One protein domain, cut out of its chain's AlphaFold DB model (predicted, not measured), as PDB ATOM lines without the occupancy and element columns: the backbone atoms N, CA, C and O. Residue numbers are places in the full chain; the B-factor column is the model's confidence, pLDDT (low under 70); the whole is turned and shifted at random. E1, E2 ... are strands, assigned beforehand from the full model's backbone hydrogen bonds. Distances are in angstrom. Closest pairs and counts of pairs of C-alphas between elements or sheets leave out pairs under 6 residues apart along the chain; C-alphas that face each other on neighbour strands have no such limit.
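AT A GLANCE: This is residues 421 to 512 of the 566 residues of an uncharacterized protein of Blastocatellia bacterium (UniProt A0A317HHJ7). One antiparallel sheet of six strands is curled like part of a barrel and folded back on itself, with the long, bent strand E4 as the hinge; its two edge strands, E1 and E2, come near each other, and the barrel is nearly closed there. The long hairpin of E3 and E4 runs through its wall, and the long link of residues 484 to 504 loops away from the strands. The printed part has 92 residues with no named helix and six named strands, E1 to E6 along the chain; across the sheet the order is E1, E6, E3, E4, E5, E2. The class is all strand, though under half of the residues, 43 of 92, are in named elements. The whole is compact, with a radius of gyration of the C-alphas of 12.8 A and spans of 33 by 30 by 22 A.

IN THESE COORDINATES: Find C-alpha 421 at (-27.682, -39.813, -7.803), where E1, residues 421 to 423, begins. Next come E2, residues 433 to 435, and E3, residues 447 to 457, 29.6 A long. E4, residues 462 to 476, starts at C-alpha 462 at (-21.781, -54.295, -8.847), measures 30.8 A and bends by 83 degrees at residue 467. Read on to E5, residues 480 to 483, 9.9 A, and E6, residues 505 to 511, 19.4 A, which ends at C-alpha 511 at (-28.429, -34.206, -5.293).

HOW THE PARTS SIT: Start at edge strand E1, antiparallel to E6, where N 422 and O 509 are 2.8 A apart, within hydrogen-bond range. E6 is antiparallel to E3, with N 451 and O 508 at 2.8 A. E3 and E4 form a hairpin, with N 448 and O 471 at 2.9 A. The pairing of E4 is staggered: residues 462 to 472 pair with E3, and 473 to 476 with E5. E4 and E5 are a hairpin too, with N 474 and O 482 at 2.8 A. E5 is antiparallel to edge strand E2, with N 434 and O 481 at 2.9 A. E3, E4 and E5 make a meander, each strand the antiparallel neighbour of the one before. In two Greek keys, E2 E3 E4 E5 and E3 E4 E5 E6, the first strand is the antiparallel neighbour of the fourth. In this folded sheet, bent back into two leaves, E1, E6 and E3 face E5 and E2. The closest C-alphas of E1 and E2, those of Tyr 423 and Ile 434, are 6.3 A apart. E2 and E6 are only just apart, at 8.3 A.

THE WHOLE: Look for the two farthest C-alphas at Asp 439 and Asn 493, 37.3 A apart. The printed part has no cut. The links E2 to E3 and E5 to E6 are long. The mean pLDDT of the printed part is 91.7, and residues 492 to 495 are under 70.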
ATOM      1  N   ILE A 421     -29.050 -39.341  -8.010       96.88
ATOM      2  CA  ILE A 421     -27.682 -39.813  -7.803       96.88
ATOM      3  C   ILE A 421     -26.869 -39.359  -9.010       96.88
ATOM      4  O   ILE A 421     -27.209 -39.663 -10.154       96.88
ATOM      5  N   ARG A 422     -25.807 -38.601  -8.768       95.81
ATOM      6  CA  ARG A 422     -24.854 -38.171  -9.788       95.81
ATOM      7  C   ARG A 422     -23.457 -38.621  -9.433       95.81
ATOM      8  O   ARG A 422     -23.187 -38.986  -8.296       95.81
ATOM      9  N   TYR A 423     -22.578 -38.608 -10.420       94.81
ATOM     10  CA  TYR A 423     -21.178 -38.934 -10.219       94.81
ATOM     11  C   TYR A 423     -20.340 -37.666 -10.239       94.81
ATOM     12  O   TYR A 423     -20.650 -36.733 -10.983       94.81
ATOM     13  N   ILE A 424     -19.256 -37.664  -9.466       95.06
ATOM     14  CA  ILE A 424     -18.168 -36.724  -9.722       95.06
ATOM     15  C   ILE A 424     -17.627 -37.016 -11.116       95.06
ATOM     16  O   ILE A 424     -17.305 -38.157 -11.452       95.06
ATOM     17  N   TRP A 425     -17.585 -35.978 -11.936       92.44
ATOM     18  CA  TRP A 425     -17.126 -36.046 -13.304       92.44
ATOM     19  C   TRP A 425     -15.610 -36.288 -13.312       92.44
ATOM     20  O   TRP A 425     -14.861 -35.483 -12.757       92.44
ATOM     21  N   PRO A 426     -15.133 -37.397 -13.906       88.75
ATOM     22  CA  PRO A 426     -13.767 -37.875 -13.692       88.75
ATOM     23  C   PRO A 426     -12.699 -37.062 -14.442       88.75
ATOM     24  O   PRO A 426     -11.510 -37.280 -14.246       88.75
ATOM     25  N   TYR A 427     -13.111 -36.134 -15.308       86.06
ATOM     26  CA  TYR A 427     -12.241 -35.346 -16.193       86.06
ATOM     27  C   TYR A 427     -11.884 -33.958 -15.620       86.06
ATOM     28  O   TYR A 427     -11.291 -33.104 -16.291       86.06
ATOM     29  N   GLU A 428     -12.260 -33.716 -14.364       87.75
ATOM     30  CA  GLU A 428     -12.042 -32.461 -13.661       87.75
ATOM     31  C   GLU A 428     -11.136 -32.663 -12.442       87.75
ATOM     32  O   GLU A 428     -11.480 -33.393 -11.521       87.75
ATOM     33  N   GLU A 429      -9.969 -32.015 -12.443       84.75
ATOM     34  CA  GLU A 429      -8.894 -32.263 -11.473       84.75
ATOM     35  C   GLU A 429      -8.805 -31.200 -10.369       84.75
ATOM     36  O   GLU A 429      -8.383 -31.517  -9.263       84.75
ATOM     37  N   LYS A 430      -9.229 -29.952 -10.617       87.12
ATOM     38  CA  LYS A 430      -9.099 -28.857  -9.640       87.12
ATOM     39  C   LYS A 430     -10.151 -28.957  -8.538       87.12
ATOM     40  O   LYS A 430      -9.850 -28.689  -7.378       87.12
ATOM     41  N   THR A 431     -11.384 -29.330  -8.884       92.00
ATOM     42  CA  THR A 431     -12.501 -29.372  -7.925       92.00
ATOM     43  C   THR A 431     -13.440 -30.538  -8.207       92.00
ATOM     44  O   THR A 431     -13.851 -30.688  -9.355       92.00
ATOM     45  N   PRO A 432     -13.885 -31.320  -7.208       95.56
ATOM     46  CA  PRO A 432     -14.898 -32.342  -7.439       95.56
ATOM     47  C   PRO A 432     -16.158 -31.694  -8.016       95.56
ATOM     48  O   PRO A 432     -16.763 -30.820  -7.394       95.56
ATOM     49  N   THR A 433     -16.514 -32.086  -9.236       95.38
ATOM     50  CA  THR A 433     -17.533 -31.403 -10.036       95.38
ATOM     51  C   THR A 433     -18.591 -32.384 -10.493       95.38
ATOM     52  O   THR A 433     -18.275 -33.485 -10.932       95.38
ATOM     53  N   ILE A 434     -19.852 -31.980 -10.420       95.56
ATOM     54  CA  ILE A 434     -20.986 -32.706 -10.987       95.56
ATOM     55  C   ILE A 434     -21.471 -31.919 -12.196       95.56
ATOM     56  O   ILE A 434     -21.791 -30.740 -12.058       95.56
ATOM     57  N   ILE A 435     -21.560 -32.565 -13.359       93.81
ATOM     58  CA  ILE A 435     -22.223 -31.968 -14.522       93.81
ATOM     59  C   ILE A 435     -23.719 -31.881 -14.228       93.81
ATOM     60  O   ILE A 435     -24.349 -32.867 -13.841       93.81
ATOM     61  N   ARG A 436     -24.272 -30.680 -14.372       93.12
ATOM     62  CA  ARG A 436     -25.669 -30.377 -14.100       93.12
ATOM     63  C   ARG A 436     -26.520 -30.734 -15.311       93.12
ATOM     64  O   ARG A 436     -26.433 -30.125 -16.367       93.12
ATOM     65  N   ASP A 437     -27.414 -31.678 -15.090       89.44
ATOM     66  CA  ASP A 437     -28.464 -32.135 -16.003       89.44
ATOM     67  C   ASP A 437     -29.844 -32.109 -15.308       89.44
ATOM     68  O   ASP A 437     -30.794 -32.774 -15.724       89.44
ATOM     69  N   VAL A 438     -29.947 -31.341 -14.217       91.25
ATOM     70  CA  VAL A 438     -31.158 -31.150 -13.413       91.25
ATOM     71  C   VAL A 438     -31.658 -29.709 -13.495       91.25
ATOM     72  O   VAL A 438     -30.877 -28.756 -13.587       91.25
ATOM     73  N   ASP A 439     -32.978 -29.545 -13.414       88.88
ATOM     74  CA  ASP A 439     -33.669 -28.255 -13.548       88.88
ATOM     75  C   ASP A 439     -33.675 -27.408 -12.262       88.88
ATOM     76  O   ASP A 439     -34.095 -26.250 -12.276       88.88
ATOM     77  N   PHE A 440     -33.199 -27.960 -11.144       90.19
ATOM     78  CA  PHE A 440     -33.181 -27.293  -9.846       90.19
ATOM     79  C   PHE A 440     -31.777 -26.842  -9.447       90.19
ATOM     80  O   PHE A 440     -30.772 -27.389  -9.897       90.19
ATOM     81  N   SER A 441     -31.733 -25.815  -8.603       91.31
ATOM     82  CA  SER A 441     -30.507 -25.240  -8.051       91.31
ATOM     83  C   SER A 441     -30.154 -25.853  -6.700       91.31
ATOM     84  O   SER A 441     -31.043 -26.240  -5.937       91.31
ATOM     85  N   VAL A 442     -28.861 -25.890  -6.389       93.38
ATOM     86  CA  VAL A 442     -28.310 -26.364  -5.118       93.38
ATOM     87  C   VAL A 442     -27.354 -25.291  -4.610       93.38
ATOM     88  O   VAL A 442     -26.213 -25.187  -5.050       93.38
ATOM     89  N   ARG A 443     -27.840 -24.468  -3.678       93.75
ATOM     90  CA  ARG A 443     -27.127 -23.262  -3.244       93.75
ATOM     91  C   ARG A 443     -25.748 -23.595  -2.655       93.75
ATOM     92  O   ARG A 443     -25.641 -24.590  -1.929       93.75
ATOM     93  N   PRO A 444     -24.737 -22.730  -2.848       96.50
ATOM     94  CA  PRO A 444     -23.485 -22.827  -2.109       96.50
ATOM     95  C   PRO A 444     -23.719 -22.933  -0.593       96.50
ATOM     96  O   PRO A 444     -24.610 -22.284  -0.045       96.50
ATOM     97  N   GLY A 445     -22.938 -23.782   0.069       96.38
ATOM     98  CA  GLY A 445     -23.082 -24.159   1.474       96.38
ATOM     99  C   GLY A 445     -24.034 -25.332   1.728       96.38
ATOM    100  O   GLY A 445     -24.016 -25.873   2.831       96.38
ATOM    101  N   THR A 446     -24.836 -25.763   0.746       95.94
ATOM    102  CA  THR A 446     -25.724 -26.929   0.916       95.94
ATOM    103  C   THR A 446     -24.885 -28.201   1.082       95.94
ATOM    104  O   THR A 446     -24.090 -28.504   0.187       95.94
ATOM    105  N   PRO A 447     -25.043 -28.966   2.178       96.62
ATOM    106  CA  PRO A 447     -24.357 -30.241   2.340       96.62
ATOM    107  C   PRO A 447     -25.029 -31.309   1.473       96.62
ATOM    108  O   PRO A 447     -26.239 -31.526   1.549       96.62
ATOM    109  N   LEU A 448     -24.240 -31.997   0.652       96.75
ATOM    110  CA  LEU A 448     -24.683 -33.140  -0.139       96.75
ATOM    111  C   LEU A 448     -24.065 -34.423   0.402       96.75
ATOM    112  O   LEU A 448     -22.888 -34.450   0.761       96.75
ATOM    113  N   LYS A 449     -24.845 -35.507   0.425       97.31
ATOM    114  CA  LYS A 449     -24.327 -36.831   0.783       97.31
ATOM    115  C   LYS A 449     -23.545 -37.396  -0.397       97.31
ATOM    116  O   LYS A 449     -24.107 -37.611  -1.470       97.31
ATOM    117  N   ALA A 450     -22.262 -37.644  -0.186       97.12
ATOM    118  CA  ALA A 450     -21.363 -38.284  -1.129       97.12
ATOM    119  C   ALA A 450     -20.903 -39.642  -0.588       97.12
ATOM    120  O   ALA A 450     -20.832 -39.861   0.621       97.12
ATOM    121  N   ARG A 451     -20.593 -40.569  -1.489       96.06
ATOM    122  CA  ARG A 451     -20.110 -41.910  -1.171       96.06
ATOM    123  C   ARG A 451     -19.088 -42.348  -2.205       96.06
ATOM    124  O   ARG A 451     -19.330 -42.264  -3.410       96.06
ATOM    125  N   ARG A 452     -17.958 -42.863  -1.726       95.81
ATOM    126  CA  ARG A 452     -16.982 -43.557  -2.569       95.81
ATOM    127  C   ARG A 452     -17.533 -44.929  -2.947       95.81
ATOM    128  O   ARG A 452     -17.984 -45.667  -2.077       95.81
ATOM    129  N   ILE A 453     -17.435 -45.292  -4.217       95.50
ATOM    130  CA  ILE A 453     -17.672 -46.654  -4.694       95.50
ATOM    131  C   ILE A 453     -16.426 -47.191  -5.395       95.50
ATOM    132  O   ILE A 453     -15.604 -46.430  -5.906       95.50
ATOM    133  N   THR A 454     -16.274 -48.508  -5.414       94.94
ATOM    134  CA  THR A 454     -15.214 -49.204  -6.151       94.94
ATOM    135  C   THR A 454     -15.854 -50.258  -7.039       94.94
ATOM    136  O   THR A 454     -16.448 -51.207  -6.533       94.94
ATOM    137  N   TRP A 455     -15.771 -50.072  -8.352       94.50
ATOM    138  CA  TRP A 455     -16.369 -50.957  -9.343       94.50
ATOM    139  C   TRP A 455     -15.734 -52.346  -9.312       94.50
ATOM    140  O   TRP A 455     -14.514 -52.477  -9.400       94.50
ATOM    141  N   LEU A 456     -16.591 -53.367  -9.227       93.75
ATOM    142  CA  LEU A 456     -16.217 -54.786  -9.264       93.75
ATOM    143  C   LEU A 456     -16.820 -55.487 -10.493       93.75
ATOM    144  O   LEU A 456     -16.235 -56.417 -11.039       93.75
ATOM    145  N   ASN A 457     -17.992 -55.038 -10.953       91.56
ATOM    146  CA  ASN A 457     -18.569 -55.387 -12.251       91.56
ATOM    147  C   ASN A 457     -19.558 -54.285 -12.696       91.56
ATOM    148  O   ASN A 457     -20.735 -54.341 -12.326       91.56
ATOM    149  N   PRO A 458     -19.103 -53.279 -13.473       89.69
ATOM    150  CA  PRO A 458     -19.937 -52.149 -13.891       89.69
ATOM    151  C   PRO A 458     -21.223 -52.539 -14.630       89.69
ATOM    152  O   PRO A 458     -22.269 -51.954 -14.369       89.69
ATOM    153  N   GLU A 459     -21.180 -53.556 -15.497       87.19
ATOM    154  CA  GLU A 459     -22.342 -53.972 -16.303       87.19
ATOM    155  C   GLU A 459     -23.503 -54.488 -15.466       87.19
ATOM    156  O   GLU A 459     -24.657 -54.331 -15.848       87.19
ATOM    157  N   ARG A 460     -23.193 -55.094 -14.318       91.25
ATOM    158  CA  ARG A 460     -24.209 -55.586 -13.389       91.25
ATOM    159  C   ARG A 460     -24.454 -54.640 -12.223       91.25
ATOM    160  O   ARG A 460     -24.959 -55.067 -11.185       91.25
ATOM    161  N   ASN A 461     -24.047 -53.376 -12.364       91.50
ATOM    162  CA  ASN A 461     -24.095 -52.379 -11.301       91.50
ATOM    163  C   ASN A 461     -23.540 -52.950  -9.981       91.50
ATOM    164  O   ASN A 461     -24.201 -52.834  -8.958       91.50
ATOM    165  N   TYR A 462     -22.399 -53.656 -10.017       93.81
ATOM    166  CA  TYR A 462     -21.781 -54.295  -8.847       93.81
ATOM    167  C   TYR A 462     -20.537 -53.527  -8.404       93.81
ATOM    168  O   TYR A 462     -19.586 -53.341  -9.178       93.81
ATOM    169  N   PHE A 463     -20.535 -53.075  -7.155       94.88
ATOM    170  CA  PHE A 463     -19.476 -52.244  -6.603       94.88
ATOM    171  C   PHE A 463     -19.393 -52.411  -5.088       94.88
ATOM    172  O   PHE A 463     -20.358 -52.747  -4.414       94.88
ATOM    173  N   ARG A 464     -18.224 -52.127  -4.526       95.00
ATOM    174  CA  ARG A 464     -18.066 -51.981  -3.082       95.00
ATOM    175  C   ARG A 464     -18.373 -50.547  -2.683       95.00
ATOM    176  O   ARG A 464     -17.832 -49.616  -3.277       95.00
ATOM    177  N   GLU A 465     -19.198 -50.377  -1.664       95.12
ATOM    178  CA  GLU A 465     -19.470 -49.077  -1.057       95.12
ATOM    179  C   GLU A 465     -18.449 -48.759   0.037       95.12
ATOM    180  O   GLU A 465     -18.077 -49.628   0.825       95.12
ATOM    181  N   GLY A 466     -17.978 -47.514   0.066       94.81
ATOM    182  CA  GLY A 466     -17.299 -46.932   1.221       94.81
ATOM    183  C   GLY A 466     -18.260 -46.130   2.098       94.81
ATOM    184  O   GLY A 466     -19.449 -46.000   1.790       94.81
ATOM    185  N   ASP A 467     -17.724 -45.542   3.164       94.69
ATOM    186  CA  ASP A 467     -18.499 -44.698   4.071       94.69
ATOM    187  C   ASP A 467     -19.079 -43.474   3.347       94.69
ATOM    188  O   ASP A 467     -18.451 -42.874   2.463       94.69
ATOM    189  N   SER A 468     -20.299 -43.097   3.726       95.38
ATOM    190  CA  SER A 468     -20.904 -41.839   3.294       95.38
ATOM    191  C   SER A 468     -20.337 -40.658   4.074       95.38
ATOM    192  O   SER A 468     -20.069 -40.744   5.271       95.38
ATOM    193  N   PHE A 469     -20.206 -39.520   3.403       96.56
ATOM    194  CA  PHE A 469     -19.764 -38.263   3.995       96.56
ATOM    195  C   PHE A 469     -20.539 -37.084   3.407       96.56
ATOM    196  O   PHE A 469     -21.226 -37.212   2.395       96.56
ATOM    197  N   GLU A 470     -20.445 -35.927   4.054       97.12
ATOM    198  CA  GLU A 470     -21.013 -34.684   3.537       97.12
ATOM    199  C   GLU A 470     -19.964 -33.897   2.755       97.12
ATOM    200  O   GLU A 470     -18.824 -33.752   3.199       97.12
ATOM    201  N   ALA A 471     -20.367 -33.392   1.594       97.31
ATOM    202  CA  ALA A 471     -19.599 -32.478   0.767       97.31
ATOM    203  C   ALA A 471     -20.447 -31.228   0.516       97.31
ATOM    204  O   ALA A 471     -21.534 -31.314  -0.059       97.31
ATOM    205  N   ALA A 472     -19.977 -30.070   0.977       97.88
ATOM    206  CA  ALA A 472     -20.680 -28.813   0.762       97.88
ATOM    207  C   ALA A 472     -20.539 -28.361  -0.696       97.88
ATOM    208  O   ALA A 472     -19.456 -28.456  -1.276       97.88
ATOM    209  N   VAL A 473     -21.614 -27.827  -1.277       97.81
ATOM    210  CA  VAL A 473     -21.529 -27.128  -2.564       97.81
ATOM    211  C   VAL A 473     -20.733 -25.840  -2.375       97.81
ATOM    212  O   VAL A 473     -21.090 -25.002  -1.553       97.81
ATOM    213  N   THR A 474     -19.658 -25.657  -3.131       97.62
ATOM    214  CA  THR A 474     -18.825 -24.444  -3.099       97.62
ATOM    215  C   THR A 474     -19.209 -23.464  -4.200       97.62
ATOM    216  O   THR A 474     -19.074 -22.255  -4.024       97.62
ATOM    217  N   GLY A 475     -19.747 -23.968  -5.312       95.94
ATOM    218  CA  GLY A 475     -20.203 -23.162  -6.437       95.94
ATOM    219  C   GLY A 475     -21.288 -23.863  -7.246       95.94
ATOM    220  O   GLY A 475     -21.351 -25.089  -7.301       95.94
ATOM    221  N   GLU A 476     -22.133 -23.064  -7.884       95.19
ATOM    222  CA  GLU A 476     -23.163 -23.516  -8.816       95.19
ATOM    223  C   GLU A 476     -23.165 -22.588 -10.031       95.19
ATOM    224  O   GLU A 476     -23.129 -21.363  -9.885       95.19
ATOM    225  N   ASP A 477     -23.289 -23.174 -11.217       93.12
ATOM    226  CA  ASP A 477     -23.715 -22.466 -12.416       93.12
ATOM    227  C   ASP A 477     -24.756 -23.289 -13.205       93.12
ATOM    228  O   ASP A 477     -25.368 -24.235 -12.697       93.12
ATOM    229  N   PHE A 478     -25.032 -22.881 -14.444       91.44
ATOM    230  CA  PHE A 478     -26.000 -23.560 -15.306       91.44
ATOM    231  C   PHE A 478     -25.557 -24.973 -15.728       91.44
ATOM    232  O   PHE A 478     -26.405 -25.809 -16.019       91.44
ATOM    233  N   TYR A 479     -24.255 -25.246 -15.747       94.00
ATOM    234  CA  TYR A 479     -23.652 -26.458 -16.297       94.00
ATOM    235  C   TYR A 479     -23.083 -27.389 -15.234       94.00
ATOM    236  O   TYR A 479     -22.890 -28.571 -15.518       94.00
ATOM    237  N   LYS A 480     -22.806 -26.904 -14.018       95.19
ATOM    238  CA  LYS A 480     -22.186 -27.731 -12.979       95.19
ATOM    239  C   LYS A 480     -22.464 -27.295 -11.542       95.19
ATOM    240  O   LYS A 480     -22.818 -26.151 -11.256       95.19
ATOM    241  N   PHE A 481     -22.210 -28.237 -10.638       96.94
ATOM    242  CA  PHE A 481     -22.035 -28.006  -9.207       96.94
ATOM    243  C   PHE A 481     -20.597 -28.351  -8.816       96.94
ATOM    244  O   PHE A 481     -20.129 -29.452  -9.113       96.94
ATOM    245  N   SER A 482     -19.915 -27.439  -8.130       97.00
ATOM    246  CA  SER A 482     -18.588 -27.672  -7.551       97.00
ATOM    247  C   SER A 482     -18.727 -27.983  -6.067       97.00
ATOM    248  O   SER A 482     -19.518 -27.341  -5.374       97.00
ATOM    249  N   LEU A 483     -17.963 -28.953  -5.571       97.69
ATOM    250  CA  LEU A 483     -18.011 -29.395  -4.177       97.69
ATOM    251  C   LEU A 483     -16.705 -29.097  -3.436       97.69
ATOM    252  O   LEU A 483     -15.654 -28.897  -4.046       97.69
ATOM    253  N   ASP A 484     -16.777 -29.089  -2.106       97.06
ATOM    254  CA  ASP A 484     -15.610 -29.005  -1.227       97.06
ATOM    255  C   ASP A 484     -14.701 -30.242  -1.406       97.06
ATOM    256  O   ASP A 484     -15.148 -31.369  -1.164       97.06
ATOM    257  N   PRO A 485     -13.426 -30.062  -1.802       95.81
ATOM    258  CA  PRO A 485     -12.491 -31.161  -2.034       95.81
ATOM    259  C   PRO A 485     -12.058 -31.927  -0.780       95.81
ATOM    260  O   PRO A 485     -11.554 -33.039  -0.910       95.81
ATOM    261  N   THR A 486     -12.238 -31.377   0.423       95.00
ATOM    262  CA  THR A 486     -11.564 -31.825   1.659       95.00
ATOM    263  C   THR A 486     -11.746 -33.315   1.987       95.00
ATOM    264  O   THR A 486     -10.894 -33.922   2.636       95.00
ATOM    265  N   ARG A 487     -12.859 -33.926   1.564       93.81
ATOM    266  CA  ARG A 487     -13.205 -35.326   1.875       93.81
ATOM    267  C   ARG A 487     -13.026 -36.284   0.694       93.81
ATOM    268  O   ARG A 487     -13.256 -37.481   0.851       93.81
ATOM    269  N   PHE A 488     -12.607 -35.787  -0.467       94.00
ATOM    270  CA  PHE A 488     -12.332 -36.610  -1.640       94.00
ATOM    271  C   PHE A 488     -10.867 -37.042  -1.630       94.00
ATOM    272  O   PHE A 488      -9.964 -36.226  -1.470       94.00
ATOM    273  N   SER A 489     -10.615 -38.341  -1.800       90.12
ATOM    274  CA  SER A 489      -9.242 -38.842  -1.848       90.12
ATOM    275  C   SER A 489      -8.553 -38.417  -3.145       90.12
ATOM    276  O   SER A 489      -9.118 -38.570  -4.233       90.12
ATOM    277  N   THR A 490      -7.312 -37.959  -3.042       85.56
ATOM    278  CA  THR A 490      -6.444 -37.689  -4.190       85.56
ATOM    279  C   THR A 490      -5.814 -38.980  -4.718       85.56
ATOM    280  O   THR A 490      -5.694 -39.978  -4.001       85.56
ATOM    281  N   ALA A 491      -5.438 -38.988  -5.995       79.69
ATOM    282  CA  ALA A 491      -4.588 -40.020  -6.570       79.69
ATOM    283  C   ALA A 491      -3.156 -39.843  -6.041       79.69
ATOM    284  O   ALA A 491      -2.652 -38.723  -5.959       79.69
ATOM    285  N   GLY A 492      -2.499 -40.945  -5.675       64.25
ATOM    286  CA  GLY A 492      -1.283 -40.917  -4.853       64.25
ATOM    287  C   GLY A 492      -0.079 -40.155  -5.421       64.25
ATOM    288  O   GLY A 492       0.758 -39.741  -4.629       64.25
ATOM    289  N   ASN A 493       0.023 -39.943  -6.743       59.88
ATOM    290  CA  ASN A 493       1.300 -39.549  -7.363       59.88
ATOM    291  C   ASN A 493       1.262 -38.359  -8.347       59.88
ATOM    292  O   ASN A 493       2.329 -37.853  -8.681       59.88
ATOM    293  N   GLU A 494       0.102 -37.887  -8.821       62.00
ATOM    294  CA  GLU A 494       0.054 -36.940  -9.964       62.00
ATOM    295  C   GLU A 494      -0.975 -35.799  -9.842       62.00
ATOM    296  O   GLU A 494      -1.281 -35.128 -10.823       62.00
ATOM    297  N   GLY A 495      -1.490 -35.517  -8.640       60.62
ATOM    298  CA  GLY A 495      -2.289 -34.301  -8.414       60.62
ATOM    299  C   GLY A 495      -3.710 -34.318  -8.997       60.62
ATOM    300  O   GLY A 495      -4.268 -33.254  -9.246       60.62
ATOM    301  N   GLY A 496      -4.307 -35.498  -9.177       71.88
ATOM    302  CA  GLY A 496      -5.726 -35.668  -9.513       71.88
ATOM    303  C   GLY A 496      -6.533 -36.343  -8.400       71.88
ATOM    304  O   GLY A 496      -6.034 -36.597  -7.299       71.88
ATOM    305  N   TRP A 497      -7.801 -36.641  -8.677       82.31
ATOM    306  CA  TRP A 497      -8.681 -37.371  -7.759       82.31
ATOM    307  C   TRP A 497      -8.507 -38.876  -7.917       82.31
ATOM    308  O   TRP A 497      -8.259 -39.378  -9.006       82.31
ATOM    309  N   ALA A 498      -8.766 -39.643  -6.862       83.19
ATOM    310  CA  ALA A 498      -8.789 -41.099  -6.988       83.19
ATOM    311  C   ALA A 498      -9.846 -41.600  -7.991       83.19
ATOM    312  O   ALA A 498      -9.768 -42.748  -8.409       83.19
ATOM    313  N   SER A 499     -10.820 -40.766  -8.378       83.31
ATOM    314  CA  SER A 499     -11.833 -41.043  -9.405       83.31
ATOM    315  C   SER A 499     -11.457 -40.529 -10.798       83.31
ATOM    316  O   SER A 499     -12.308 -40.009 -11.516       83.31
ATOM    317  N   GLU A 500     -10.183 -40.619 -11.165       88.38
ATOM    318  CA  GLU A 500      -9.712 -40.354 -12.527       88.38
ATOM    319  C   GLU A 500     -10.374 -41.284 -13.565       88.38
ATOM    320  O   GLU A 500     -10.876 -42.352 -13.207       88.38
ATOM    321  N   PRO A 501     -10.352 -40.942 -14.868       88.75
ATOM    322  CA  PRO A 501     -11.112 -41.660 -15.896       88.75
ATOM    323  C   PRO A 501     -10.786 -43.149 -16.033       88.75
ATOM    324  O   PRO A 501     -11.662 -43.933 -16.390       88.75
ATOM    325  N   MET A 502      -9.539 -43.535 -15.746       91.56
ATOM    326  CA  MET A 502      -9.095 -44.931 -15.775       91.56
ATOM    327  C   MET A 502      -9.306 -45.658 -14.442       91.56
ATOM    328  O   MET A 502      -9.085 -46.860 -14.374       91.56
ATOM    329  N   SER A 503      -9.702 -44.972 -13.372       92.25
ATOM    330  CA  SER A 503      -9.854 -45.572 -12.046       92.25
ATOM    331  C   SER A 503     -11.103 -46.445 -11.950       92.25
ATOM    332  O   SER A 503     -12.155 -46.119 -12.505       92.25
ATOM    333  N   ASN A 504     -11.031 -47.530 -11.174       93.81
ATOM    334  CA  ASN A 504     -12.233 -48.265 -10.763       93.81
ATOM    335  C   ASN A 504     -12.978 -47.569  -9.611       93.81
ATOM    336  O   ASN A 504     -14.035 -48.037  -9.188       93.81
ATOM    337  N   ILE A 505     -12.446 -46.470  -9.075       94.31
ATOM    338  CA  ILE A 505     -13.089 -45.678  -8.032       94.31
ATOM    339  C   ILE A 505     -13.965 -44.615  -8.685       94.31
ATOM    340  O   ILE A 505     -13.542 -43.899  -9.587       94.31
ATOM    341  N   ALA A 506     -15.177 -44.455  -8.171       94.81
ATOM    342  CA  ALA A 506     -16.032 -43.322  -8.492       94.81
ATOM    343  C   ALA A 506     -16.650 -42.759  -7.210       94.81
ATOM    344  O   ALA A 506     -16.697 -43.427  -6.177       94.81
ATOM    345  N   TYR A 507     -17.146 -41.529  -7.278       96.12
ATOM    346  CA  TYR A 507     -17.895 -40.917  -6.187       96.12
ATOM    347  C   TYR A 507     -19.323 -40.679  -6.640       96.12
ATOM    348  O   TYR A 507     -19.539 -39.998  -7.640       96.12
ATOM    349  N   ARG A 508     -20.279 -41.237  -5.900       96.25
ATOM    350  CA  ARG A 508     -21.706 -40.965  -6.056       96.25
ATOM    351  C   ARG A 508     -22.103 -39.855  -5.099       96.25
ATOM    352  O   ARG A 508     -21.711 -39.880  -3.939       96.25
ATOM    353  N   VAL A 509     -22.889 -38.904  -5.572       97.19
ATOM    354  CA  VAL A 509     -23.393 -37.770  -4.802       97.19
ATOM    355  C   VAL A 509     -24.897 -37.705  -4.976       97.19
ATOM    356  O   VAL A 509     -25.402 -37.728  -6.100       97.19
ATOM    357  N   VAL A 510     -25.617 -37.631  -3.865       97.56
ATOM    358  CA  VAL A 510     -27.065 -37.463  -3.872       97.56
ATOM    359  C   VAL A 510     -27.384 -35.975  -3.944       97.56
ATOM    360  O   VAL A 510     -27.218 -35.244  -2.969       97.56
ATOM    361  N   LEU A 511     -27.856 -35.529  -5.105       96.75
ATOM    362  CA  LEU A 511     -28.429 -34.206  -5.293       96.75
ATOM    363  C   LEU A 511     -29.809 -34.172  -4.637       96.75
ATOM    364  O   LEU A 511     -30.795 -34.699  -5.167       96.75
ATOM    365  N   VAL A 512     -29.861 -33.554  -3.460       94.62
ATOM    366  CA  VAL A 512     -31.098 -33.336  -2.718       94.62
ATOM    367  C   VAL A 512     -31.829 -32.160  -3.349       94.62
ATOM    368  O   VAL A 512     -31.337 -31.032  -3.359       94.62
TER     369      VAL A 512